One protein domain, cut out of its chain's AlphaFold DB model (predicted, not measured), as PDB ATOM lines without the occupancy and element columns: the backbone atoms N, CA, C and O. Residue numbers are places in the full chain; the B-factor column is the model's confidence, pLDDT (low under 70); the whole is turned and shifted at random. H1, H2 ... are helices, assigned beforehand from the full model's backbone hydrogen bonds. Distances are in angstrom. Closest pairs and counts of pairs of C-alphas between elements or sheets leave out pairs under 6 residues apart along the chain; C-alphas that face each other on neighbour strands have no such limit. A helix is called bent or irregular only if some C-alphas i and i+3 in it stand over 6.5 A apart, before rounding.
ATOM      1  N   ASN A   4      53.217  52.763 -28.415       67.19
ATOM      2  CA  ASN A   4      52.274  52.347 -27.381       67.19
ATOM      3  C   ASN A   4      52.294  50.829 -27.151       67.19
ATOM      4  O   ASN A   4      52.280  50.394 -26.004       67.19
ATOM      5  N   LYS A   5      52.381  50.008 -28.204       67.81
ATOM      6  CA  LYS A   5      52.357  48.540 -28.087       67.81
ATOM      7  C   LYS A   5      53.565  48.003 -27.309       67.81
ATOM      8  O   LYS A   5      53.395  47.099 -26.500       67.81
ATOM      9  N   GLU A   6      54.747  48.590 -27.493       67.31
ATOM     10  CA  GLU A   6      55.954  48.234 -26.727       67.31
ATOM     11  C   GLU A   6      55.834  48.604 -25.245       67.31
ATOM     12  O   GLU A   6      56.168  47.794 -24.383       67.31
ATOM     13  N   ILE A   7      55.271  49.776 -24.935       69.50
ATOM     14  CA  ILE A   7      55.023  50.204 -23.549       69.50
ATOM     15  C   ILE A   7      54.022  49.263 -22.857       69.50
ATOM     16  O   ILE A   7      54.235  48.863 -21.709       69.50
ATOM     17  N   TYR A   8      52.950  48.862 -23.550       68.88
ATOM     18  CA  TYR A   8      51.977  47.904 -23.016       68.88
ATOM     19  C   TYR A   8      52.590  46.517 -22.793       68.88
ATOM     20  O   TYR A   8      52.398  45.936 -21.725       68.88
ATOM     21  N   LEU A   9      53.355  45.997 -23.756       70.94
ATOM     22  CA  LEU A   9      54.008  44.689 -23.635       70.94
ATOM     23  C   LEU A   9      55.065  44.675 -22.522       70.94
ATOM     24  O   LEU A   9      55.102  43.730 -21.736       70.94
ATOM     25  N   GLY A  10      55.853  45.746 -22.386       70.06
ATOM     26  CA  GLY A  10      56.811  45.903 -21.287       70.06
ATOM     27  C   GLY A  10      56.131  45.939 -19.916       70.06
ATOM     28  O   GLY A  10      56.588  45.289 -18.975       70.06
ATOM     29  N   ARG A  11      54.978  46.616 -19.806       68.31
ATOM     30  CA  ARG A  11      54.181  46.651 -18.568       68.31
ATOM     31  C   ARG A  11      53.587  45.280 -18.222       68.31
ATOM     32  O   ARG A  11      53.563  44.921 -17.048       68.31
ATOM     33  N   ILE A  12      53.157  44.496 -19.215       70.88
ATOM     34  CA  ILE A  12      52.677  43.116 -19.013       70.88
ATOM     35  C   ILE A  12      53.827  42.203 -18.561       70.88
ATOM     36  O   ILE A  12      53.674  41.471 -17.587       70.88
ATOM     37  N   GLY A  13      54.995  42.277 -19.205       67.69
ATOM     38  CA  GLY A  13      56.172  41.489 -18.816       67.69
ATOM     39  C   GLY A  13      56.610  41.760 -17.372       67.69
ATOM     40  O   GLY A  13      56.769  40.823 -16.586       67.69
ATOM     41  N   GLY A  14      56.691  43.039 -16.989       68.06
ATOM     42  CA  GLY A  14      56.987  43.443 -15.609       68.06
ATOM     43  C   GLY A  14      55.914  43.002 -14.605       68.06
ATOM     44  O   GLY A  14      56.238  42.586 -13.496       68.06
ATOM     45  N   TYR A  15      54.635  43.005 -15.002       67.38
ATOM     46  CA  TYR A  15      53.526  42.520 -14.170       67.38
ATOM     47  C   TYR A  15      53.685  41.034 -13.810       67.38
ATOM     48  O   TYR A  15      53.530  40.661 -12.644       67.38
ATOM     49  N   PHE A  16      54.045  40.185 -14.776       68.00
ATOM     50  CA  PHE A  16      54.276  38.756 -14.532       68.00
ATOM     51  C   PHE A  16      55.542  38.493 -13.709       68.00
ATOM     52  O   PHE A  16      55.501  37.674 -12.791       68.00
ATOM     53  N   GLN A  17      56.635  39.215 -13.967       67.50
ATOM     54  CA  GLN A  17      57.871  39.074 -13.186       67.50
ATOM     55  C   GLN A  17      57.675  39.482 -11.717       67.50
ATOM     56  O   GLN A  17      58.082  38.753 -10.815       67.50
ATOM     57  N   ASN A  18      56.933  40.563 -11.461       69.75
ATOM     58  CA  ASN A  18      56.630  41.029 -10.101       69.75
ATOM     59  C   ASN A  18      55.540  40.201  -9.392       69.75
ATOM     60  O   ASN A  18      55.234  40.436  -8.222       69.75
ATOM     61  N   SER A  19      54.941  39.221 -10.078       68.88
ATOM     62  CA  SER A  19      53.927  38.332  -9.494       68.88
ATOM     63  C   SER A  19      54.500  37.202  -8.657       68.88
ATOM     64  O   SER A  19      53.868  36.763  -7.692       68.88
ATOM     65  N   TRP A  20      55.699  36.742  -9.000       75.00
ATOM     66  CA  TRP A  20      56.333  35.568  -8.406       75.00
ATOM     67  C   TRP A  20      57.458  35.976  -7.460       75.00
ATOM     68  O   TRP A  20      58.614  35.585  -7.594       75.00
ATOM     69  N   THR A  21      57.109  36.791  -6.470       81.56
ATOM     70  CA  THR A  21      58.002  37.073  -5.344       81.56
ATOM     71  C   THR A  21      58.143  35.836  -4.455       81.56
ATOM     72  O   THR A  21      57.242  35.000  -4.384       81.56
ATOM     73  N   LYS A  22      59.238  35.735  -3.692       79.94
ATOM     74  CA  LYS A  22      59.432  34.636  -2.726       79.94
ATOM     75  C   LYS A  22      58.225  34.469  -1.794       79.94
ATOM     76  O   LYS A  22      57.789  33.350  -1.549       79.94
ATOM     77  N   ALA A  23      57.643  35.579  -1.334       78.69
ATOM     78  CA  ALA A  23      56.470  35.569  -0.466       78.69
ATOM     79  C   ALA A  23      55.223  34.989  -1.153       78.69
ATOM     80  O   ALA A  23      54.517  34.180  -0.556       78.69
ATOM     81  N   THR A  24      54.954  35.370  -2.407       82.56
ATOM     82  CA  THR A  24      53.785  34.875  -3.151       82.56
ATOM     83  C   THR A  24      53.948  33.416  -3.580       82.56
ATOM     84  O   THR A  24      52.970  32.672  -3.553       82.56
ATOM     85  N   ILE A  25      55.175  32.978  -3.877       85.25
ATOM     86  CA  ILE A  25      55.504  31.566  -4.126       85.25
ATOM     87  C   ILE A  25      55.267  30.729  -2.865       85.25
ATOM     88  O   ILE A  25      54.546  29.736  -2.918       85.25
ATOM     89  N   ILE A  26      55.829  31.138  -1.721       87.31
ATOM     90  CA  ILE A  26      55.638  30.427  -0.445       87.31
ATOM     91  C   ILE A  26      54.149  30.341  -0.107       87.31
ATOM     92  O   ILE A  26      53.657  29.267   0.231       87.31
ATOM     93  N   TYR A  27      53.423  31.452  -0.251       86.44
ATOM     94  CA  TYR A  27      51.982  31.486  -0.026       86.44
ATOM     95  C   TYR A  27      51.243  30.463  -0.897       86.44
ATOM     96  O   TYR A  27      50.460  29.685  -0.365       86.44
ATOM     97  N   TYR A  28      51.537  30.409  -2.201       88.25
ATOM     98  CA  TYR A  28      50.914  29.454  -3.120       88.25
ATOM     99  C   TYR A  28      51.085  27.999  -2.658       88.25
ATOM    100  O   TYR A  28      50.103  27.260  -2.573       88.25
ATOM    101  N   PHE A  29      52.307  27.594  -2.300       90.31
ATOM    102  CA  PHE A  29      52.572  26.226  -1.847       90.31
ATOM    103  C   PHE A  29      51.898  25.907  -0.512       90.31
ATOM    104  O   PHE A  29      51.286  24.847  -0.372       90.31
ATOM    105  N   VAL A  30      51.949  26.832   0.450       90.25
ATOM    106  CA  VAL A  30      51.255  26.670   1.736       90.25
ATOM    107  C   VAL A  30      49.745  26.547   1.519       90.25
ATOM    108  O   VAL A  30      49.111  25.678   2.114       90.25
ATOM    109  N   SER A  31      49.165  27.357   0.629       87.31
ATOM    110  CA  SER A  31      47.746  27.271   0.272       87.31
ATOM    111  C   SER A  31      47.387  25.945  -0.399       87.31
ATOM    112  O   SER A  31      46.351  25.375  -0.067       87.31
ATOM    113  N   ALA A  32      48.231  25.418  -1.289       87.19
ATOM    114  CA  ALA A  32      47.996  24.130  -1.946       87.19
ATOM    115  C   ALA A  32      48.010  22.955  -0.949       87.19
ATOM    116  O   ALA A  32      47.121  22.098  -0.972       87.19
ATOM    117  N   VAL A  33      48.981  22.945  -0.029       91.62
ATOM    118  CA  VAL A  33      49.061  21.952   1.055       91.62
ATOM    119  C   VAL A  33      47.841  22.063   1.964       91.62
ATOM    120  O   VAL A  33      47.184  21.060   2.241       91.62
ATOM    121  N   PHE A  34      47.493  23.283   2.383       90.56
ATOM    122  CA  PHE A  34      46.331  23.527   3.232       90.56
ATOM    123  C   PHE A  34      45.031  23.063   2.570       90.56
ATOM    124  O   PHE A  34      44.220  22.407   3.216       90.56
ATOM    125  N   TRP A  35      44.846  23.343   1.279       89.62
ATOM    126  CA  TRP A  35      43.671  22.896   0.534       89.62
ATOM    127  C   TRP A  35      43.575  21.371   0.479       89.62
ATOM    128  O   TRP A  35      42.512  20.812   0.750       89.62
ATOM    129  N   THR A  36      44.696  20.696   0.217       88.38
ATOM    130  CA  THR A  36      44.770  19.228   0.207       88.38
ATOM    131  C   THR A  36      44.389  18.655   1.572       88.38
ATOM    132  O   THR A  36      43.521  17.788   1.664       88.38
ATOM    133  N   LEU A  37      44.970  19.192   2.649       91.50
ATOM    134  CA  LEU A  37      44.627  18.807   4.019       91.50
ATOM    135  C   LEU A  37      43.147  19.037   4.323       91.50
ATOM    136  O   LEU A  37      42.516  18.189   4.941       91.50
ATOM    137  N   LEU A  38      42.573  20.147   3.863       89.62
ATOM    138  CA  LEU A  38      41.176  20.484   4.112       89.62
ATOM    139  C   LEU A  38      40.220  19.510   3.402       89.62
ATOM    140  O   LEU A  38      39.232  19.094   4.000       89.62
ATOM    141  N   VAL A  39      40.550  19.052   2.186       89.19
ATOM    142  CA  VAL A  39      39.816  17.956   1.517       89.19
ATOM    143  C   VAL A  39      39.841  16.684   2.361       89.19
ATOM    144  O   VAL A  39      38.786  16.094   2.592       89.19
ATOM    145  N   PHE A  40      41.013  16.282   2.858       87.38
ATOM    146  CA  PHE A  40      41.136  15.093   3.703       87.38
ATOM    147  C   PHE A  40      40.401  15.240   5.036       87.38
ATOM    148  O   PHE A  40      39.688  14.322   5.436       87.38
ATOM    149  N   LEU A  41      40.504  16.399   5.688       87.50
ATOM    150  CA  LEU A  41      39.794  16.691   6.929       87.50
ATOM    151  C   LEU A  41      38.282  16.617   6.736       87.50
ATOM    152  O   LEU A  41      37.606  16.034   7.570       87.50
ATOM    153  N   ILE A  42      37.738  17.152   5.639       86.69
ATOM    154  CA  ILE A  42      36.294  17.076   5.377       86.69
ATOM    155  C   ILE A  42      35.880  15.654   4.981       86.69
ATOM    156  O   ILE A  42      34.845  15.176   5.443       86.69
ATOM    157  N   ARG A  43      36.690  14.945   4.186       83.19
ATOM    158  CA  ARG A  43      36.426  13.547   3.803       83.19
ATOM    159  C   ARG A  43      36.375  12.626   5.019       83.19
ATOM    160  O   ARG A  43      35.444  11.835   5.138       83.19
ATOM    161  N   PHE A  44      37.349  12.752   5.910       82.12
ATOM    162  CA  PHE A  44      37.441  11.946   7.124       82.12
ATOM    163  C   PHE A  44      36.733  12.576   8.326       82.12
ATOM    164  O   PHE A  44      36.722  11.982   9.400       82.12
ATOM    165  N   SER A  45      36.099  13.743   8.160       78.50
ATOM    166  CA  SER A  45      35.191  14.266   9.177       78.50
ATOM    167  C   SER A  45      33.990  13.335   9.278       78.50
ATOM    168  O   SER A  45      33.279  13.094   8.298       78.50
ATOM    169  N   TYR A  46      33.784  12.785  10.469       62.62
ATOM    170  CA  TYR A  46      32.641  11.936  10.750       62.62
ATOM    171  C   TYR A  46      31.380  12.794  10.756       62.62
ATOM    172  O   TYR A  46      31.263  13.745  11.529       62.62
ATOM    173  N   VAL A  47      30.435  12.465   9.878       57.03
ATOM    174  CA  VAL A  47      29.077  12.988   9.980       57.03
ATOM    175  C   VAL A  47      28.284  11.971  10.777       57.03
ATOM    176  O   VAL A  47      27.971  10.885  10.291       57.03
ATOM    177  N   GLU A  48      27.946  12.333  12.008       51.44
ATOM    178  CA  GLU A  48      26.891  11.664  12.754       51.44
ATOM    179  C   GLU A  48      25.571  11.977  12.039       51.44
ATOM    180  O   GLU A  48      24.942  13.017  12.232       51.44
ATOM    181  N   SER A  49      25.223  11.142  11.059       51.22
ATOM    182  CA  SER A  49      24.046  11.367  10.230       51.22
ATOM    183  C   SER A  49      22.797  11.220  11.094       51.22
ATOM    184  O   SER A  49      22.656  10.250  11.832       51.22
ATOM    185  N   SER A  50      21.837  12.134  10.972       50.84
ATOM    186  CA  SER A  50      20.503  12.005  11.577       50.84
ATOM    187  C   SER A  50      19.799  10.695  11.183       50.84
ATOM    188  O   SER A  50      18.986  10.177  11.947       50.84
ATOM    189  N   LYS A  51      20.177  10.104  10.039       50.91
ATOM    190  CA  LYS A  51      19.762   8.758   9.611       50.91
ATOM    191  C   LYS A  51      20.262   7.643  10.537       50.91
ATOM    192  O   LYS A  51      19.573   6.643  10.678       50.91
ATOM    193  N   LEU A  52      21.405   7.832  11.201       53.78
ATOM    194  CA  LEU A  52      21.961   6.893  12.180       53.78
ATOM    195  C   LEU A  52      21.062   6.801  13.424       53.78
ATOM    196  O   LEU A  52      20.842   5.709  13.931       53.78
ATOM    197  N   LYS A  53      20.465   7.924  13.860       55.12
ATOM    198  CA  LYS A  53      19.475   7.933  14.955       55.12
ATOM    199  C   LYS A  53      18.188   7.198  14.583       55.12
ATOM    200  O   LYS A  53      17.628   6.518  15.433       55.12
ATOM    201  N   PHE A  54      17.731   7.320  13.336       53.75
ATOM    202  CA  PHE A  54      16.553   6.584  12.868       53.75
ATOM    203  C   PHE A  54      16.867   5.089  12.707       53.75
ATOM    204  O   PHE A  54      16.110   4.280  13.214       53.75
ATOM    205  N   ALA A  55      18.017   4.712  12.133       56.09
ATOM    206  CA  ALA A  55      18.469   3.317  12.018       56.09
ATOM    207  C   ALA A  55      18.634   2.625  13.387       56.09
ATOM    208  O   ALA A  55      18.158   1.508  13.577       56.09
ATOM    209  N   TYR A  56      19.210   3.332  14.368       57.28
ATOM    210  CA  TYR A  56      19.303   2.866  15.756       57.28
ATOM    211  C   TYR A  56      17.918   2.654  16.393       57.28
ATOM    212  O   TYR A  56      17.737   1.745  17.195       57.28
ATOM    213  N   PHE A  57      16.922   3.458  16.007       59.62
ATOM    214  CA  PHE A  57      15.542   3.327  16.481       59.62
ATOM    215  C   PHE A  57      14.799   2.111  15.884       59.62
ATOM    216  O   PHE A  57      13.906   1.583  16.539       59.62
ATOM    217  N   ILE A  58      15.176   1.626  14.691       63.94
ATOM    218  CA  ILE A  58      14.548   0.460  14.019       63.94
ATOM    219  C   ILE A  58      15.287  -0.871  14.256       63.94
ATOM    220  O   ILE A  58      14.868  -1.901  13.737       63.94
ATOM    221  N   GLY A  59      16.361  -0.879  15.054       48.59
ATOM    222  CA  GLY A  59      17.079  -2.105  15.426       48.59
ATOM    223  C   GLY A  59      18.047  -2.648  14.368       48.59
ATOM    224  O   GLY A  59      18.535  -3.767  14.516       48.59
ATOM    225  N   GLU A  60      18.372  -1.878  13.326       55.06
ATOM    226  CA  GLU A  60      19.475  -2.222  12.425       55.06
ATOM    227  C   GLU A  60      20.806  -1.774  13.041       55.06
ATOM    228  O   GLU A  60      20.961  -0.626  13.464       55.06
ATOM    229  N   VAL A  61      21.786  -2.685  13.092       52.41
ATOM    230  CA  VAL A  61      23.146  -2.404  13.576       52.41
ATOM    231  C   VAL A  61      23.777  -1.342  12.674       52.41
ATOM    232  O   VAL A  61      24.295  -1.622  11.592       52.41
ATOM    233  N   ALA A  62      23.702  -0.087  13.110       53.00
ATOM    234  CA  ALA A  62      24.225   1.065  12.394       53.00
ATOM    235  C   ALA A  62      25.754   1.154  12.553       53.00
ATOM    236  O   ALA A  62      26.273   2.063  13.193       53.00
ATOM    237  N   GLU A  63      26.489   0.205  11.970       49.69
ATOM    238  CA  GLU A  63      27.958   0.160  12.055       49.69
ATOM    239  C   GLU A  63      28.681   0.851  10.887       49.69
ATOM    240  O   GLU A  63      29.907   0.843  10.804       49.69
ATOM    241  N   LYS A  64      27.955   1.500   9.971       49.38
ATOM    242  CA  LYS A  64      28.589   2.263   8.888       49.38
ATOM    243  C   LYS A  64      28.707   3.731   9.268       49.38
ATOM    244  O   LYS A  64      27.804   4.528   9.025       49.38
ATOM    245  N   MET A  65      29.867   4.086   9.824       53.12
ATOM    246  CA  MET A  65      30.318   5.476   9.914       53.12
ATOM    247  C   MET A  65      30.277   6.107   8.516       53.12
ATOM    248  O   MET A  65      31.045   5.737   7.625       53.12
ATOM    249  N   TYR A  66      29.348   7.039   8.303       60.81
ATOM    250  CA  TYR A  66      29.123   7.643   6.994       60.81
ATOM    251  C   TYR A  66      30.161   8.747   6.755       60.81
ATOM    252  O   TYR A  66      30.040   9.867   7.254       60.81
ATOM    253  N   GLN A  67      31.225   8.417   6.026       64.75
ATOM    254  CA  GLN A  67      32.206   9.400   5.564       64.75
ATOM    255  C   GLN A  67      31.604  10.243   4.435       64.75
ATOM    256  O   GLN A  67      30.919   9.709   3.562       64.75
ATOM    257  N   LYS A  68      31.891  11.550   4.402       73.25
ATOM    258  CA  LYS A  68      31.403  12.440   3.333       73.25
ATOM    259  C   LYS A  68      31.990  12.064   1.984       73.25
ATOM    260  O   LYS A  68      33.205  11.920   1.892       73.25
ATOM    261  N   ASP A  69      31.180  11.976   0.935       82.38
ATOM    262  CA  ASP A  69      31.676  11.668  -0.409       82.38
ATOM    263  C   ASP A  69      32.780  12.620  -0.868       82.38
ATOM    264  O   ASP A  69      32.792  13.810  -0.535       82.38
ATOM    265  N   TRP A  70      33.696  12.095  -1.684       83.19
ATOM    266  CA  TRP A  70      34.806  12.867  -2.239       83.19
ATOM    267  C   TRP A  70      34.331  14.125  -2.972       83.19
ATOM    268  O   TRP A  70      34.955  15.175  -2.816       83.19
ATOM    269  N   GLN A  71      33.201  14.070  -3.694       85.12
ATOM    270  CA  GLN A  71      32.669  15.253  -4.382       85.12
ATOM    271  C   GLN A  71      32.253  16.345  -3.391       85.12
ATOM    272  O   GLN A  71      32.555  17.523  -3.598       85.12
ATOM    273  N   THR A  72      31.602  15.958  -2.292       82.38
ATOM    274  CA  THR A  72      31.166  16.887  -1.243       82.38
ATOM    275  C   THR A  72      32.372  17.524  -0.561       82.38
ATOM    276  O   THR A  72      32.412  18.742  -0.383       82.38
ATOM    277  N   SER A  73      33.394  16.730  -0.237       86.62
ATOM    278  CA  SER A  73      34.623  17.235   0.377       86.62
ATOM    279  C   SER A  73      35.365  18.208  -0.530       86.62
ATOM    280  O   SER A  73      35.705  19.302  -0.089       86.62
ATOM    281  N   ILE A  74      35.556  17.866  -1.808       88.19
ATOM    282  CA  ILE A  74      36.221  18.749  -2.777       88.19
ATOM    283  C   ILE A  74      35.419  20.042  -2.964       88.19
ATOM    284  O   ILE A  74      36.010  21.120  -2.969       88.19
ATOM    285  N   SER A  75      34.086  19.961  -3.045       87.12
ATOM    286  CA  SER A  75      33.216  21.132  -3.229       87.12
ATOM    287  C   SER A  75      33.295  22.106  -2.056       87.12
ATOM    288  O   SER A  75      33.499  23.303  -2.258       87.12
ATOM    289  N   ILE A  76      33.185  21.605  -0.820       86.75
ATOM    290  CA  ILE A  76      33.268  22.449   0.381       86.75
ATOM    291  C   ILE A  76      34.672  23.054   0.503       86.75
ATOM    292  O   ILE A  76      34.805  24.246   0.796       86.75
ATOM    293  N   SER A  77      35.721  22.273   0.224       89.12
ATOM    294  CA  SER A  77      37.099  22.769   0.244       89.12
ATOM    295  C   SER A  77      37.357  23.842  -0.808       89.12
ATOM    296  O   SER A  77      37.965  24.868  -0.503       89.12
ATOM    297  N   ALA A  78      36.893  23.627  -2.040       88.50
ATOM    298  CA  ALA A  78      37.021  24.587  -3.131       88.50
ATOM    299  C   ALA A  78      36.240  25.875  -2.839       88.50
ATOM    300  O   ALA A  78      36.793  26.962  -2.996       88.50
ATOM    301  N   GLY A  79      35.009  25.771  -2.328       88.69
ATOM    302  CA  GLY A  79      34.214  26.927  -1.904       88.69
ATOM    303  C   GLY A  79      34.891  27.726  -0.787       88.69
ATOM    304  O   GLY A  79      34.997  28.948  -0.866       88.69
ATOM    305  N   SER A  80      35.434  27.036   0.218       88.06
ATOM    306  CA  SER A  80      36.158  27.670   1.329       88.06
ATOM    307  C   SER A  80      37.414  28.402   0.843       88.06
ATOM    308  O   SER A  80      37.657  29.551   1.217       88.06
ATOM    309  N   CYS A  81      38.189  27.763  -0.039       88.56
ATOM    310  CA  CYS A  81      39.386  28.349  -0.641       88.56
ATOM    311  C   CYS A  81      39.045  29.574  -1.506       88.56
ATOM    312  O   CYS A  81      39.711  30.608  -1.414       88.56
ATOM    313  N   LEU A  82      37.970  29.493  -2.293       90.25
ATOM    314  CA  LEU A  82      37.472  30.591  -3.115       90.25
ATOM    315  C   LEU A  82      37.092  31.802  -2.253       90.25
ATOM    316  O   LEU A  82      37.578  32.906  -2.503       90.25
ATOM    317  N   CYS A  83      36.298  31.592  -1.201       88.62
ATOM    318  CA  CYS A  83      35.887  32.654  -0.281       88.62
ATOM    319  C   CYS A  83      37.086  33.334   0.389       88.62
ATOM    320  O   CYS A  83      37.156  34.565   0.423       88.62
ATOM    321  N   LEU A  84      38.055  32.553   0.881       87.81
ATOM    322  CA  LEU A  84      39.258  33.088   1.522       87.81
ATOM    323  C   LEU A  84      40.100  33.925   0.555       87.81
ATOM    324  O   LEU A  84      40.495  35.041   0.895       87.81
ATOM    325  N   ASN A  85      40.344  33.430  -0.661       86.56
ATOM    326  CA  ASN A  85      41.139  34.165  -1.643       86.56
ATOM    327  C   ASN A  85      40.442  35.451  -2.108       86.56
ATOM    328  O   ASN A  85      41.094  36.490  -2.221       86.56
ATOM    329  N   ILE A  86      39.118  35.424  -2.311       86.00
ATOM    330  CA  ILE A  86      38.338  36.633  -2.617       86.00
ATOM    331  C   ILE A  86      38.455  37.643  -1.473       86.00
ATOM    332  O   ILE A  86      38.760  38.812  -1.715       86.00
ATOM    333  N   LEU A  87      38.278  37.202  -0.227       84.56
ATOM    334  CA  LEU A  87      38.383  38.063   0.949       84.56
ATOM    335  C   LEU A  87      39.769  38.717   1.055       84.56
ATOM    336  O   LEU A  87      39.858  39.921   1.300       84.56
ATOM    337  N   ILE A  88      40.847  37.978   0.787       83.25
ATOM    338  CA  ILE A  88      42.212  38.528   0.783       83.25
ATOM    339  C   ILE A  88      42.384  39.589  -0.311       83.25
ATOM    340  O   ILE A  88      42.938  40.660  -0.044       83.25
ATOM    341  N   VAL A  89      41.878  39.341  -1.523       84.31
ATOM    342  CA  VAL A  89      41.916  40.326  -2.619       84.31
ATOM    343  C   VAL A  89      41.132  41.588  -2.251       84.31
ATOM    344  O   VAL A  89      41.614  42.699  -2.489       84.31
ATOM    345  N   LEU A  90      39.960  41.448  -1.627       81.06
ATOM    346  CA  LEU A  90      39.147  42.577  -1.163       81.06
ATOM    347  C   LEU A  90      39.857  43.387  -0.068       81.06
ATOM    348  O   LEU A  90      39.833  44.622  -0.097       81.06
ATOM    349  N   ILE A  91      40.536  42.719   0.869       76.31
ATOM    350  CA  ILE A  91      41.359  43.381   1.892       76.31
ATOM    351  C   ILE A  91      42.507  44.149   1.236       76.31
ATOM    352  O   ILE A  91      42.687  45.334   1.531       76.31
ATOM    353  N   LYS A  92      43.244  43.518   0.312       74.62
ATOM    354  CA  LYS A  92      44.348  44.159  -0.419       74.62
ATOM    355  C   LYS A  92      43.893  45.386  -1.210       74.62
ATOM    356  O   LYS A  92      44.575  46.405  -1.185       74.62
ATOM    357  N   LYS A  93      42.720  45.327  -1.850       73.75
ATOM    358  CA  LYS A  93      42.122  46.467  -2.571       73.75
ATOM    359  C   LYS A  93      41.559  47.561  -1.655       73.75
ATOM    360  O   LYS A  93      41.060  48.570  -2.138       73.75
ATOM    361  N   GLY A  94      41.638  47.392  -0.335       68.94
ATOM    362  CA  GLY A  94      41.197  48.390   0.638       68.94
ATOM    363  C   GLY A  94      39.699  48.361   0.950       68.94
ATOM    364  O   GLY A  94      39.265  49.124   1.812       68.94
ATOM    365  N   MET A  95      38.925  47.452   0.346       69.19
ATOM    366  CA  MET A  95      37.504  47.261   0.674       69.19
ATOM    367  C   MET A  95      37.305  46.691   2.088       69.19
ATOM    368  O   MET A  95      36.282  46.940   2.715       69.19
ATOM    369  N   GLY A  96      38.307  46.007   2.651       64.69
ATOM    370  CA  GLY A  96      38.267  45.499   4.029       64.69
ATOM    371  C   GLY A  96      38.489  46.550   5.128       64.69
ATOM    372  O   GLY A  96      38.314  46.239   6.305       64.69
ATOM    373  N   ARG A  97      38.861  47.798   4.795       67.25
ATOM    374  CA  ARG A  97      39.232  48.810   5.809       67.25
ATOM    375  C   ARG A  97      38.126  49.063   6.835       67.25
ATOM    376  O   ARG A  97      38.445  49.300   7.988       67.25
ATOM    377  N   GLY A  98      36.852  49.002   6.443       69.19
ATOM    378  CA  GLY A  98      35.726  49.200   7.363       69.19
ATOM    379  C   GLY A  98      35.620  48.113   8.437       69.19
ATOM    380  O   GLY A  98      35.446  48.428   9.607       69.19
ATOM    381  N   ILE A  99      35.804  46.852   8.044       74.06
ATOM    382  CA  ILE A  99      35.644  45.682   8.920       74.06
ATOM    383  C   ILE A  99      36.804  45.585   9.921       74.06
ATOM    384  O   ILE A  99      36.601  45.260  11.087       74.06
ATOM    385  N   PHE A 100      38.024  45.921   9.492       76.69
ATOM    386  CA  PHE A 100      39.223  45.807  10.331       76.69
ATOM    387  C   PHE A 100      39.577  47.080  11.114       76.69
ATOM    388  O   PHE A 100      40.516  47.045  11.908       76.69
ATOM    389  N   ARG A 101      38.839  48.189  10.944       81.38
ATOM    390  CA  ARG A 101      39.045  49.447  11.695       81.38
ATOM    391  C   ARG A 101      39.196  49.235  13.207       81.38
ATOM    392  O   ARG A 101      40.207  49.688  13.733       81.38
ATOM    393  N   PRO A 102      38.308  48.487  13.896       85.75
ATOM    394  CA  PRO A 102      38.412  48.312  15.346       85.75
ATOM    395  C   PRO A 102      39.728  47.652  15.776       85.75
ATOM    396  O   PRO A 102      40.353  48.064  16.751       85.75
ATOM    397  N   LEU A 103      40.185  46.650  15.019       84.38
ATOM    398  CA  LEU A 103      41.439  45.939  15.283       84.38
ATOM    399  C   LEU A 103      42.660  46.827  15.016       84.38
ATOM    400  O   LEU A 103      43.608  46.836  15.805       84.38
ATOM    401  N   ILE A 104      42.628  47.591  13.921       84.19
ATOM    402  CA  ILE A 104      43.686  48.543  13.566       84.19
ATOM    403  C   ILE A 104      43.790  49.635  14.634       84.19
ATOM    404  O   ILE A 104      44.893  49.933  15.095       84.19
ATOM    405  N   ASP A 105      42.659  50.186  15.072       87.19
ATOM    406  CA  ASP A 105      42.604  51.227  16.097       87.19
ATOM    407  C   ASP A 105      43.071  50.704  17.456       87.19
ATOM    408  O   ASP A 105      43.836  51.378  18.150       87.19
ATOM    409  N   PHE A 106      42.700  49.474  17.818       89.81
ATOM    410  CA  PHE A 106      43.197  48.823  19.027       89.81
ATOM    411  C   PHE A 106      44.725  48.674  19.011       89.81
ATOM    412  O   PHE A 106      45.404  49.060  19.968       89.81
ATOM    413  N   TYR A 107      45.288  48.170  17.907       89.56
ATOM    414  CA  TYR A 107      46.736  48.037  17.752       89.56
ATOM    415  C   TYR A 107      47.442  49.398  17.792       89.56
ATOM    416  O   TYR A 107      48.417  49.570  18.529       89.56
ATOM    417  N   ARG A 108      46.916  50.389  17.062       91.00
ATOM    418  CA  ARG A 108      47.409  51.773  17.059       91.00
ATOM    419  C   ARG A 108      47.444  52.347  18.472       91.00
ATOM    420  O   ARG A 108      48.478  52.862  18.898       91.00
ATOM    421  N   ASN A 109      46.356  52.203  19.224       91.69
ATOM    422  CA  ASN A 109      46.263  52.687  20.598       91.69
ATOM    423  C   ASN A 109      47.277  52.004  21.518       91.69
ATOM    424  O   ASN A 109      47.928  52.685  22.310       91.69
ATOM    425  N   ARG A 110      47.480  50.689  21.377       92.81
ATOM    426  CA  ARG A 110      48.488  49.947  22.149       92.81
ATOM    427  C   ARG A 110      49.908  50.443  21.870       92.81
ATOM    428  O   ARG A 110      50.679  50.646  22.805       92.81
ATOM    429  N   VAL A 111      50.254  50.670  20.603       92.25
ATOM    430  CA  VAL A 111      51.579  51.187  20.221       92.25
ATOM    431  C   VAL A 111      51.790  52.601  20.762       92.25
ATOM    432  O   VAL A 111      52.833  52.873  21.357       92.25
ATOM    433  N   ILE A 112      50.801  53.486  20.610       91.56
ATOM    434  CA  ILE A 112      50.870  54.862  21.122       91.56
ATOM    435  C   ILE A 112      50.999  54.863  22.647       91.56
ATOM    436  O   ILE A 112      51.837  55.585  23.177       91.56
ATOM    437  N   ALA A 113      50.218  54.042  23.353       90.62
ATOM    438  CA  ALA A 113      50.278  53.934  24.809       90.62
ATOM    439  C   ALA A 113      51.659  53.470  25.293       90.62
ATOM    440  O   ALA A 113      52.206  54.048  26.232       90.62
ATOM    441  N   ASN A 114      52.258  52.489  24.613       92.19
ATOM    442  CA  ASN A 114      53.606  52.018  24.928       92.19
ATOM    443  C   ASN A 114      54.669  53.101  24.688       92.19
ATOM    444  O   ASN A 114      55.515  53.327  25.549       92.19
ATOM    445  N   ARG A 115      54.609  53.812  23.552       92.25
ATOM    446  CA  ARG A 115      55.528  54.929  23.258       92.25
ATOM    447  C   ARG A 115      55.382  56.059  24.277       92.25
ATOM    448  O   ARG A 115      56.379  56.600  24.739       92.25
ATOM    449  N   LEU A 116      54.145  56.367  24.664       91.19
ATOM    450  CA  LEU A 116      53.835  57.389  25.656       91.19
ATOM    451  C   LEU A 116      54.385  57.012  27.038       91.19
ATOM    452  O   LEU A 116      55.002  57.848  27.689       91.19
ATOM    453  N   LYS A 117      54.235  55.749  27.460       89.19
ATOM    454  CA  LYS A 117      54.797  55.245  28.724       89.19
ATOM    455  C   LYS A 117      56.317  55.420  28.793       89.19
ATOM    456  O   LYS A 117      56.833  55.734  29.856       89.19
ATOM    457  N   ASN A 118      57.012  55.250  27.669       88.88
ATOM    458  CA  ASN A 118      58.471  55.357  27.608       88.88
ATOM    459  C   ASN A 118      58.986  56.808  27.600       88.88
ATOM    460  O   ASN A 118      60.163  57.021  27.858       88.88
ATOM    461  N   GLN A 119      58.139  57.788  27.268       87.56
ATOM    462  CA  GLN A 119      58.530  59.200  27.124       87.56
ATOM    463  C   GLN A 119      57.940  60.116  28.206       87.56
ATOM    464  O   GLN A 119      58.337  61.274  28.306       87.56
ATOM    465  N   ILE A 120      56.980  59.634  29.002       89.19
ATOM    466  CA  ILE A 120      56.410  60.391  30.120       89.19
ATOM    467  C   ILE A 120      57.378  60.388  31.305       89.19
ATOM    468  O   ILE A 120      57.751  59.330  31.810       89.19
ATOM    469  N   SER A 121      57.683  61.578  31.819       85.31
ATOM    470  CA  SER A 121      58.378  61.736  33.096       85.31
ATOM    471  C   SER A 121      57.467  61.370  34.280       85.31
ATOM    472  O   SER A 121      56.288  61.756  34.286       85.31
ATOM    473  N   PRO A 122      57.979  60.669  35.310       79.94
ATOM    474  CA  PRO A 122      57.249  60.428  36.551       79.94
ATOM    475  C   PRO A 122      57.044  61.767  37.278       79.94
ATOM    476  O   PRO A 122      57.944  62.271  37.935       79.94
ATOM    477  N   GLY A 123      55.878  62.384  37.078       84.38
ATOM    478  CA  GLY A 123      55.549  63.724  37.587       84.38
ATOM    479  C   GLY A 123      54.933  64.671  36.553       84.38
ATOM    480  O   GLY A 123      54.485  65.749  36.925       84.38
ATOM    481  N   ALA A 124      54.858  64.274  35.276       86.69
ATOM    482  CA  ALA A 124      54.278  65.113  34.228       86.69
ATOM    483  C   ALA A 124      52.814  65.490  34.520       86.69
ATOM    484  O   ALA A 124      51.991  64.637  34.897       86.69
ATOM    485  N   THR A 125      52.488  66.758  34.279       90.69
ATOM    486  CA  THR A 125      51.132  67.297  34.428       90.69
ATOM    487  C   THR A 125      50.180  66.690  33.393       90.69
ATOM    488  O   THR A 125      50.599  66.134  32.372       90.69
ATOM    489  N   LEU A 126      48.868  66.787  33.630       88.19
ATOM    490  CA  LEU A 126      47.868  66.269  32.687       88.19
ATOM    491  C   LEU A 126      48.013  66.917  31.296       88.19
ATOM    492  O   LEU A 126      47.933  66.234  30.278       88.19
ATOM    493  N   HIS A 127      48.311  68.219  31.272       91.88
ATOM    494  CA  HIS A 127      48.482  68.996  30.049       91.88
ATOM    495  C   HIS A 127      49.698  68.544  29.228       91.88
ATOM    496  O   HIS A 127      49.589  68.313  28.023       91.88
ATOM    497  N   GLU A 128      50.843  68.329  29.880       87.44
ATOM    498  CA  GLU A 128      52.052  67.819  29.221       87.44
ATOM    499  C   GLU A 128      51.834  66.423  28.632       87.44
ATOM    500  O   GLU A 128      52.281  66.136  27.517       87.44
ATOM    501  N   LYS A 129      51.088  65.560  29.337       89.50
ATOM    502  CA  LYS A 129      50.730  64.222  28.840       89.50
ATOM    503  C   LYS A 129      49.893  64.290  27.566       89.50
ATOM    504  O   LYS A 129      50.119  63.488  26.656       89.50
ATOM    505  N   ASP A 130      48.962  65.234  27.471       90.88
ATOM    506  CA  ASP A 130      48.129  65.403  26.278       90.88
ATOM    507  C   ASP A 130      48.904  65.997  25.096       90.88
ATOM    508  O   ASP A 130      48.755  65.518  23.964       90.88
ATOM    509  N   ILE A 131      49.801  66.961  25.343       93.00
ATOM    510  CA  ILE A 131      50.719  67.480  24.315       93.00
ATOM    511  C   ILE A 131      51.578  66.341  23.755       93.00
ATOM    512  O   ILE A 131      51.647  66.149  22.536       93.00
ATOM    513  N   LEU A 132      52.189  65.546  24.636       91.75
ATOM    514  CA  LEU A 132      53.063  64.442  24.242       91.75
ATOM    515  C   LEU A 132      52.295  63.347  23.490       91.75
ATOM    516  O   LEU A 132      52.744  62.872  22.445       91.75
ATOM    517  N   ARG A 133      51.092  62.995  23.954       90.81
ATOM    518  CA  ARG A 133      50.208  62.039  23.269       90.81
ATOM    519  C   ARG A 133      49.872  62.499  21.850       90.81
ATOM    520  O   ARG A 133      49.909  61.690  20.921       90.81
ATOM    521  N   ASN A 134      49.563  63.782  21.666       93.56
ATOM    522  CA  ASN A 134      49.265  64.339  20.348       93.56
ATOM    523  C   ASN A 134      50.498  64.368  19.438       93.56
ATOM    524  O   ASN A 134      50.377  64.084  18.244       93.56
ATOM    525  N   LYS A 135      51.686  64.635  19.990       93.94
ATOM    526  CA  LYS A 135      52.953  64.547  19.250       93.94
ATOM    527  C   LYS A 135      53.204  63.124  18.736       93.94
ATOM    528  O   LYS A 135      53.382  62.944  17.533       93.94
ATOM    529  N   ILE A 136      53.099  62.118  19.608       91.94
ATOM    530  CA  ILE A 136      53.291  60.700  19.252       91.94
ATOM    531  C   ILE A 136      52.266  60.245  18.205       91.94
ATOM    532  O   ILE A 136      52.617  59.519  17.276       91.94
ATOM    533  N   ARG A 137      51.004  60.690  18.314       92.75
ATOM    534  CA  ARG A 137      49.968  60.423  17.299       92.75
ATOM    535  C   ARG A 137      50.377  60.952  15.926       92.75
ATOM    536  O   ARG A 137      50.325  60.205  14.955       92.75
ATOM    537  N   ARG A 138      50.831  62.208  15.852       92.56
ATOM    538  CA  ARG A 138      51.273  62.829  14.594       92.56
ATOM    539  C   ARG A 138      52.483  62.117  13.992       92.56
ATOM    540  O   ARG A 138      52.526  61.929  12.781       92.56
ATOM    541  N   GLU A 139      53.456  61.732  14.813       92.69
ATOM    542  CA  GLU A 139      54.633  60.976  14.359       92.69
ATOM    543  C   GLU A 139      54.240  59.598  13.817       92.69
ATOM    544  O   GLU A 139      54.643  59.231  12.716       92.69
ATOM    545  N   TYR A 140      53.376  58.875  14.532       92.50
ATOM    546  CA  TYR A 140      52.874  57.575  14.093       92.50
ATOM    547  C   TYR A 140      52.081  57.663  12.780       92.50
ATOM    548  O   TYR A 140      52.271  56.842  11.883       92.50
ATOM    549  N   ASP A 141      51.230  58.680  12.632       90.81
ATOM    550  CA  ASP A 141      50.455  58.885  11.406       90.81
ATOM    551  C   ASP A 141      51.379  59.226  10.215       90.81
ATOM    552  O   ASP A 141      51.177  58.717   9.110       90.81
ATOM    553  N   LYS A 142      52.454  60.002  10.435       92.06
ATOM    554  CA  LYS A 142      53.500  60.241   9.420       92.06
ATOM    555  C   LYS A 142      54.232  58.954   9.030       92.06
ATOM    556  O   LYS A 142      54.385  58.699   7.837       92.06
ATOM    557  N   GLU A 143      54.633  58.128  10.001       89.56
ATOM    558  CA  GLU A 143      55.274  56.828   9.743       89.56
ATOM    559  C   GLU A 143      54.379  55.910   8.898       89.56
ATOM    560  O   GLU A 143      54.858  55.266   7.963       89.56
ATOM    561  N   ILE A 144      53.079  55.838   9.209       87.94
ATOM    562  CA  ILE A 144      52.123  55.038   8.432       87.94
ATOM    563  C   ILE A 144      51.997  55.572   7.009       87.94
ATOM    564  O   ILE A 144      52.054  54.781   6.068       87.94
ATOM    565  N   ASN A 145      51.849  56.886   6.841       87.31
ATOM    566  CA  ASN A 145      51.714  57.494   5.520       87.31
ATOM    567  C   ASN A 145      52.960  57.256   4.661       87.31
ATOM    568  O   ASN A 145      52.841  56.912   3.487       87.31
ATOM    569  N   GLN A 146      54.152  57.343   5.254       88.19
ATOM    570  CA  GLN A 146      55.405  57.064   4.556       88.19
ATOM    571  C   GLN A 146      55.545  55.579   4.194       88.19
ATOM    572  O   GLN A 146      55.921  55.247   3.072       88.19
ATOM    573  N   LYS A 147      55.155  54.666   5.094       83.88
ATOM    574  CA  LYS A 147      55.088  53.227   4.788       83.88
ATOM    575  C   LYS A 147      54.069  52.915   3.691       83.88
ATOM    576  O   LYS A 147      54.316  52.025   2.885       83.88
ATOM    577  N   ALA A 148      52.935  53.616   3.655       78.38
ATOM    578  CA  ALA A 148      51.934  53.460   2.604       78.38
ATOM    579  C   ALA A 148      52.465  53.940   1.243       78.38
ATOM    580  O   ALA A 148      52.296  53.238   0.250       78.38
ATOM    581  N   LEU A 149      53.170  55.074   1.215       78.31
ATOM    582  CA  LEU A 149      53.873  55.580   0.031       78.31
ATOM    583  C   LEU A 149      54.906  54.576  -0.490       78.31
ATOM    584  O   LEU A 149      54.880  54.238  -1.669       78.31
ATOM    585  N   ASN A 150      55.749  54.034   0.392       74.38
ATOM    586  CA  ASN A 150      56.765  53.055   0.003       74.38
ATOM    587  C   ASN A 150      56.143  51.735  -0.487       74.38
ATOM    588  O   ASN A 150      56.625  51.145  -1.446       74.38
ATOM    589  N   ARG A 151      55.029  51.290   0.110       66.75
ATOM    590  CA  ARG A 151      54.305  50.084  -0.339       66.75
ATOM    591  C   ARG A 151      53.673  50.225  -1.722       66.75
ATOM    592  O   ARG A 151      53.591  49.228  -2.427       66.75
ATOM    593  N   ASN A 152      53.247  51.426  -2.113       60.69
ATOM    594  CA  ASN A 152      52.749  51.674  -3.471       60.69
ATOM    595  C   ASN A 152      53.865  51.596  -4.526       60.69
ATOM    596  O   ASN A 152      53.582  51.415  -5.704       60.69
ATOM    597  N   LEU A 153      55.131  51.730  -4.119       55.19
ATOM    598  CA  LEU A 153      56.284  51.564  -5.008       55.19
ATOM    599  C   LEU A 153      56.694  50.086  -5.145       55.19
ATOM    600  O   LEU A 153      57.244  49.695  -6.170       55.19
ATOM    601  N   GLU A 154      56.372  49.256  -4.148       56.72
ATOM    602  CA  GLU A 154      56.633  47.810  -4.098       56.72
ATOM    603  C   GLU A 154      55.342  46.985  -4.282       56.72
ATOM    604  O   GLU A 154      55.052  46.066  -3.506       56.72
ATOM    605  N   GLU A 155      54.504  47.326  -5.266       57.75
ATOM    606  CA  GLU A 155      53.223  46.638  -5.464       57.75
ATOM    607  C   GLU A 155      53.416  45.141  -5.763       57.75
ATOM    608  O   GLU A 155      53.693  44.710  -6.883       57.75
ATOM    609  N   THR A 156      53.221  44.314  -4.731       58.91
ATOM    610  CA  THR A 156      53.071  42.867  -4.895       58.91
ATOM    611  C   THR A 156      51.778  42.574  -5.642       58.91
ATOM    612  O   THR A 156      50.672  42.854  -5.168       58.91
ATOM    613  N   ASN A 157      51.930  41.973  -6.815       71.81
ATOM    614  CA  ASN A 157      50.826  41.667  -7.705       71.81
ATOM    615  C   ASN A 157      49.825  40.677  -7.074       71.81
ATOM    616  O   ASN A 157      50.187  39.797  -6.289       71.81
ATOM    617  N   ASN A 158      48.552  40.794  -7.448       80.06
ATOM    618  CA  ASN A 158      47.470  39.918  -7.000       80.06
ATOM    619  C   ASN A 158      47.333  38.629  -7.828       80.06
ATOM    620  O   ASN A 158      46.434  37.833  -7.561       80.06
ATOM    621  N   LEU A 159      48.211  38.413  -8.811       81.88
ATOM    622  CA  LEU A 159      48.142  37.289  -9.745       81.88
ATOM    623  C   LEU A 159      48.022  35.926  -9.053       81.88
ATOM    624  O   LEU A 159      47.170  35.139  -9.443       81.88
ATOM    625  N   VAL A 160      48.792  35.665  -7.991       82.31
ATOM    626  CA  VAL A 160      48.715  34.380  -7.268       82.31
ATOM    627  C   VAL A 160      47.323  34.135  -6.676       82.31
ATOM    628  O   VAL A 160      46.809  33.024  -6.769       82.31
ATOM    629  N   PHE A 161      46.664  35.169  -6.145       83.62
ATOM    630  CA  PHE A 161      45.294  35.028  -5.646       83.62
ATOM    631  C   PHE A 161      44.309  34.764  -6.783       83.62
ATOM    632  O   PHE A 161      43.420  33.933  -6.635       83.62
ATOM    633  N   TYR A 162      44.477  35.421  -7.934       85.56
ATOM    634  CA  TYR A 162      43.638  35.157  -9.106       85.56
ATOM    635  C   TYR A 162      43.820  33.741  -9.649       85.56
ATOM    636  O   TYR A 162      42.835  33.109 -10.014       85.56
ATOM    637  N   VAL A 163      45.047  33.222  -9.636       86.44
ATOM    638  CA  VAL A 163      45.341  31.833 -10.003       86.44
ATOM    639  C   VAL A 163      44.636  30.863  -9.051       86.44
ATOM    640  O   VAL A 163      43.949  29.955  -9.511       86.44
ATOM    641  N   LEU A 164      44.715  31.081  -7.734       86.94
ATOM    642  CA  LEU A 164      44.036  30.237  -6.741       86.94
ATOM    643  C   LEU A 164      42.503  30.310  -6.834       86.94
ATOM    644  O   LEU A 164      41.824  29.289  -6.704       86.94
ATOM    645  N   ILE A 165      41.947  31.496  -7.107       88.44
ATOM    646  CA  ILE A 165      40.514  31.661  -7.391       88.44
ATOM    647  C   ILE A 165      40.146  30.875  -8.651       88.44
ATOM    648  O   ILE A 165      39.181  30.116  -8.626       88.44
ATOM    649  N   GLY A 166      40.936  31.004  -9.722       88.25
ATOM    650  CA  GLY A 166      40.735  30.281 -10.977       88.25
ATOM    651  C   GLY A 166      40.729  28.765 -10.786       88.25
ATOM    652  O   GLY A 166      39.802  28.102 -11.246       88.25
ATOM    653  N   TYR A 167      41.692  28.222 -10.033       88.12
ATOM    654  CA  TYR A 167      41.715  26.802  -9.666       88.12
ATOM    655  C   TYR A 167      40.471  26.379  -8.883       88.12
ATOM    656  O   TYR A 167      39.898  25.328  -9.165       88.12
ATOM    657  N   SER A 168      40.020  27.201  -7.934       87.75
ATOM    658  CA  SER A 168      38.835  26.893  -7.125       87.75
ATOM    659  C   SER A 168      37.554  26.890  -7.970       87.75
ATOM    660  O   SER A 168      36.717  26.003  -7.815       87.75
ATOM    661  N   VAL A 169      37.415  27.841  -8.902       89.56
ATOM    662  CA  VAL A 169      36.294  27.888  -9.855       89.56
ATOM    663  C   VAL A 169      36.326  26.677 -10.785       89.56
ATOM    664  O   VAL A 169      35.306  26.013 -10.941       89.56
ATOM    665  N   LEU A 170      37.489  26.350 -11.356       90.19
ATOM    666  CA  LEU A 170      37.659  25.175 -12.216       90.19
ATOM    667  C   LEU A 170      37.286  23.881 -11.491       90.19
ATOM    668  O   LEU A 170      36.565  23.061 -12.057       90.19
ATOM    669  N   ALA A 171      37.713  23.720 -10.235       86.62
ATOM    670  CA  ALA A 171      37.357  22.563  -9.421       86.62
ATOM    671  C   ALA A 171      35.835  22.438  -9.258       86.62
ATOM    672  O   ALA A 171      35.282  21.373  -9.519       86.62
ATOM    673  N   ILE A 172      35.138  23.527  -8.916       86.94
ATOM    674  CA  ILE A 172      33.673  23.524  -8.771       86.94
ATOM    675  C   ILE A 172      32.989  23.205 -10.106       86.94
ATOM    676  O   ILE A 172      32.126  22.332 -10.159       86.94
ATOM    677  N   VAL A 173      33.399  23.865 -11.193       88.38
ATOM    678  CA  VAL A 173      32.812  23.661 -12.527       88.38
ATOM    679  C   VAL A 173      33.007  22.221 -13.004       88.38
ATOM    680  O   VAL A 173      32.076  21.631 -13.547       88.38
ATOM    681  N   SER A 174      34.171  21.618 -12.742       86.69
ATOM    682  CA  SER A 174      34.455  20.223 -13.107       86.69
ATOM    683  C   SER A 174      33.561  19.202 -12.393       86.69
ATOM    684  O   SER A 174      33.377  18.095 -12.896       86.69
ATOM    685  N   LEU A 175      32.971  19.569 -11.250       84.56
ATOM    686  CA  LEU A 175      32.064  18.710 -10.490       84.56
ATOM    687  C   LEU A 175      30.597  18.846 -10.925       84.56
ATOM    688  O   LEU A 175      29.804  17.955 -10.625       84.56
ATOM    689  N   ILE A 176      30.227  19.906 -11.659       82.25
ATOM    690  CA  ILE A 176      28.848  20.130 -12.135       82.25
ATOM    691  C   ILE A 176      28.300  18.920 -12.912       82.25
ATOM    692  O   ILE A 176      27.198  18.482 -12.580       82.25
ATOM    693  N   PRO A 177      29.031  18.312 -13.873       79.31
ATOM    694  CA  PRO A 177      28.546  17.124 -14.575       79.31
ATOM    695  C   PRO A 177      28.281  15.944 -13.634       79.31
ATOM    696  O   PRO A 177      27.321  15.207 -13.820       79.31
ATOM    697  N   ILE A 178      29.098  15.780 -12.591       76.81
ATOM    698  CA  ILE A 178      28.990  14.663 -11.642       76.81
ATOM    699  C   ILE A 178      27.751  14.816 -10.752       76.81
ATOM    700  O   ILE A 178      27.065  13.828 -10.479       76.81
ATOM    701  N   PHE A 179      27.442  16.046 -10.334       74.00
ATOM    702  CA  PHE A 179      26.207  16.353  -9.613       74.00
ATOM    703  C   PHE A 179      24.976  16.235 -10.515       74.00
ATOM    704  O   PHE A 179      23.987  15.642 -10.102       74.00
ATOM    705  N   ALA A 180      25.049  16.727 -11.756       71.75
ATOM    706  CA  ALA A 180      23.957  16.621 -12.725       71.75
ATOM    707  C   ALA A 180      23.599  15.159 -13.046       71.75
ATOM    708  O   ALA A 180      22.424  14.828 -13.165       71.75
ATOM    709  N   LEU A 181      24.595  14.272 -13.117       66.31
ATOM    710  CA  LEU A 181      24.382  12.838 -13.333       66.31
ATOM    711  C   LEU A 181      23.751  12.125 -12.121       66.31
ATOM    712  O   LEU A 181      23.058  11.132 -12.313       66.31
ATOM    713  N   HIS A 182      23.938  12.632 -10.896       60.28
ATOM    714  CA  HIS A 182      23.290  12.098  -9.687       60.28
ATOM    715  C   HIS A 182      21.856  12.610  -9.469       60.28
ATOM    716  O   HIS A 182      21.149  12.054  -8.638       60.28
ATOM    717  N   ILE A 183      21.423  13.655 -10.185       55.50
ATOM    718  CA  ILE A 183      20.067  14.227 -10.067       55.50
ATOM    719  C   ILE A 183      19.019  13.394 -10.835       55.50
ATOM    720  O   ILE A 183      17.824  13.543 -10.600       55.50
ATOM    721  N   ASN A 184      19.449  12.475 -11.703       44.31
ATOM    722  CA  ASN A 184      18.559  11.604 -12.470       44.31
ATOM    723  C   ASN A 184      18.351  10.232 -11.806       44.31
ATOM    724  O   ASN A 184      18.627   9.237 -12.461       44.31
TER     725      ASN A 184
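What this domain is: This is residues 4 to 184 of the 185 residues of an uncharacterized protein of Mycoplasma equirhinis (UniProt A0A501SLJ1). What shape do these coordinates show? The longest helix, H6, meets H5 in an open V, which is joined at its open end to one end of a bundle of three helices, H2, H4 and H7. At the other end of the bundle lie H3 and its links, while residues 4 to 14 of H1 stick out alone. What is it made of? The 181 printed residues have seven named helices, H1 to H7 in order, and no named strand: the class is all helix. How spread is it? It is flat and extended, with a radius of gyration of the C-alphas of 26.2 A and spans of 80 by 59 by 25 A.

How they stand to each other: What touches the longest helix? H6, residues 126 to 153, touches H5, residues 97 to 119, at a steep tilt of 52 degrees, opposite ways; only residues 132 to 140 and 112 to 116 take part, and the closest C-alphas, of Leu 116 and Arg 133, are 6.4 A apart. H4, residues 70 to 92, is apart from H6. How is the bundle built? H2, residues 22 to 44, H4 and H7, residues 159 to 182, form an up and down bundle, each running against the one before it. H4 touches H7 at a shallow tilt of 29 degrees, closest at the C-alphas of Ala 78 and Ser 168, 5.0 A; H2 touches H4 with residues 35 to 43 alone, at 33 degrees, only just short of steep, closest at the C-alphas of Ile 42 and Ser 73, 5.3 A. Are the helix backbones whole? In H1, residues 4 to 17, H2, H3, residues 50 to 57, and H4 every O i to N i+4 pair is within hydrogen-bond range; H5 has 17 of 19, H6 23 of 24 and H7 18 of 20.

Where its parts are: Where do the longer helices run? H6 covers 41.3 A from C-alpha 126 at (47.868, 66.269, 32.687), H7 35.4 A, H2 33.1 A, H4 32.8 A and H5 30.6 A. Which are irregular? H5 is, with C-alphas 99 and 102 7.5 A apart, and it has a kink of 35 degrees near residue 104; H7 only just is, with C-alphas 174 and 177 6.8 A apart. Where are the short ones? H1 begins at C-alpha 4 (52.274, 52.347, -27.381) and covers 20.2 A; H3 covers 11.1 A.

The domain as a whole: How far does it reach? The two C-alphas farthest apart, of Gly 123 and Asn 184, are 81.2 A apart, and the printed part has no cut. Which link is long? H3 to H4, residues 58 to 69. Where is confidence low? The mean pLDDT of the printed part is 78.8, and 50 residues are under 70, among them residues 46 to 67.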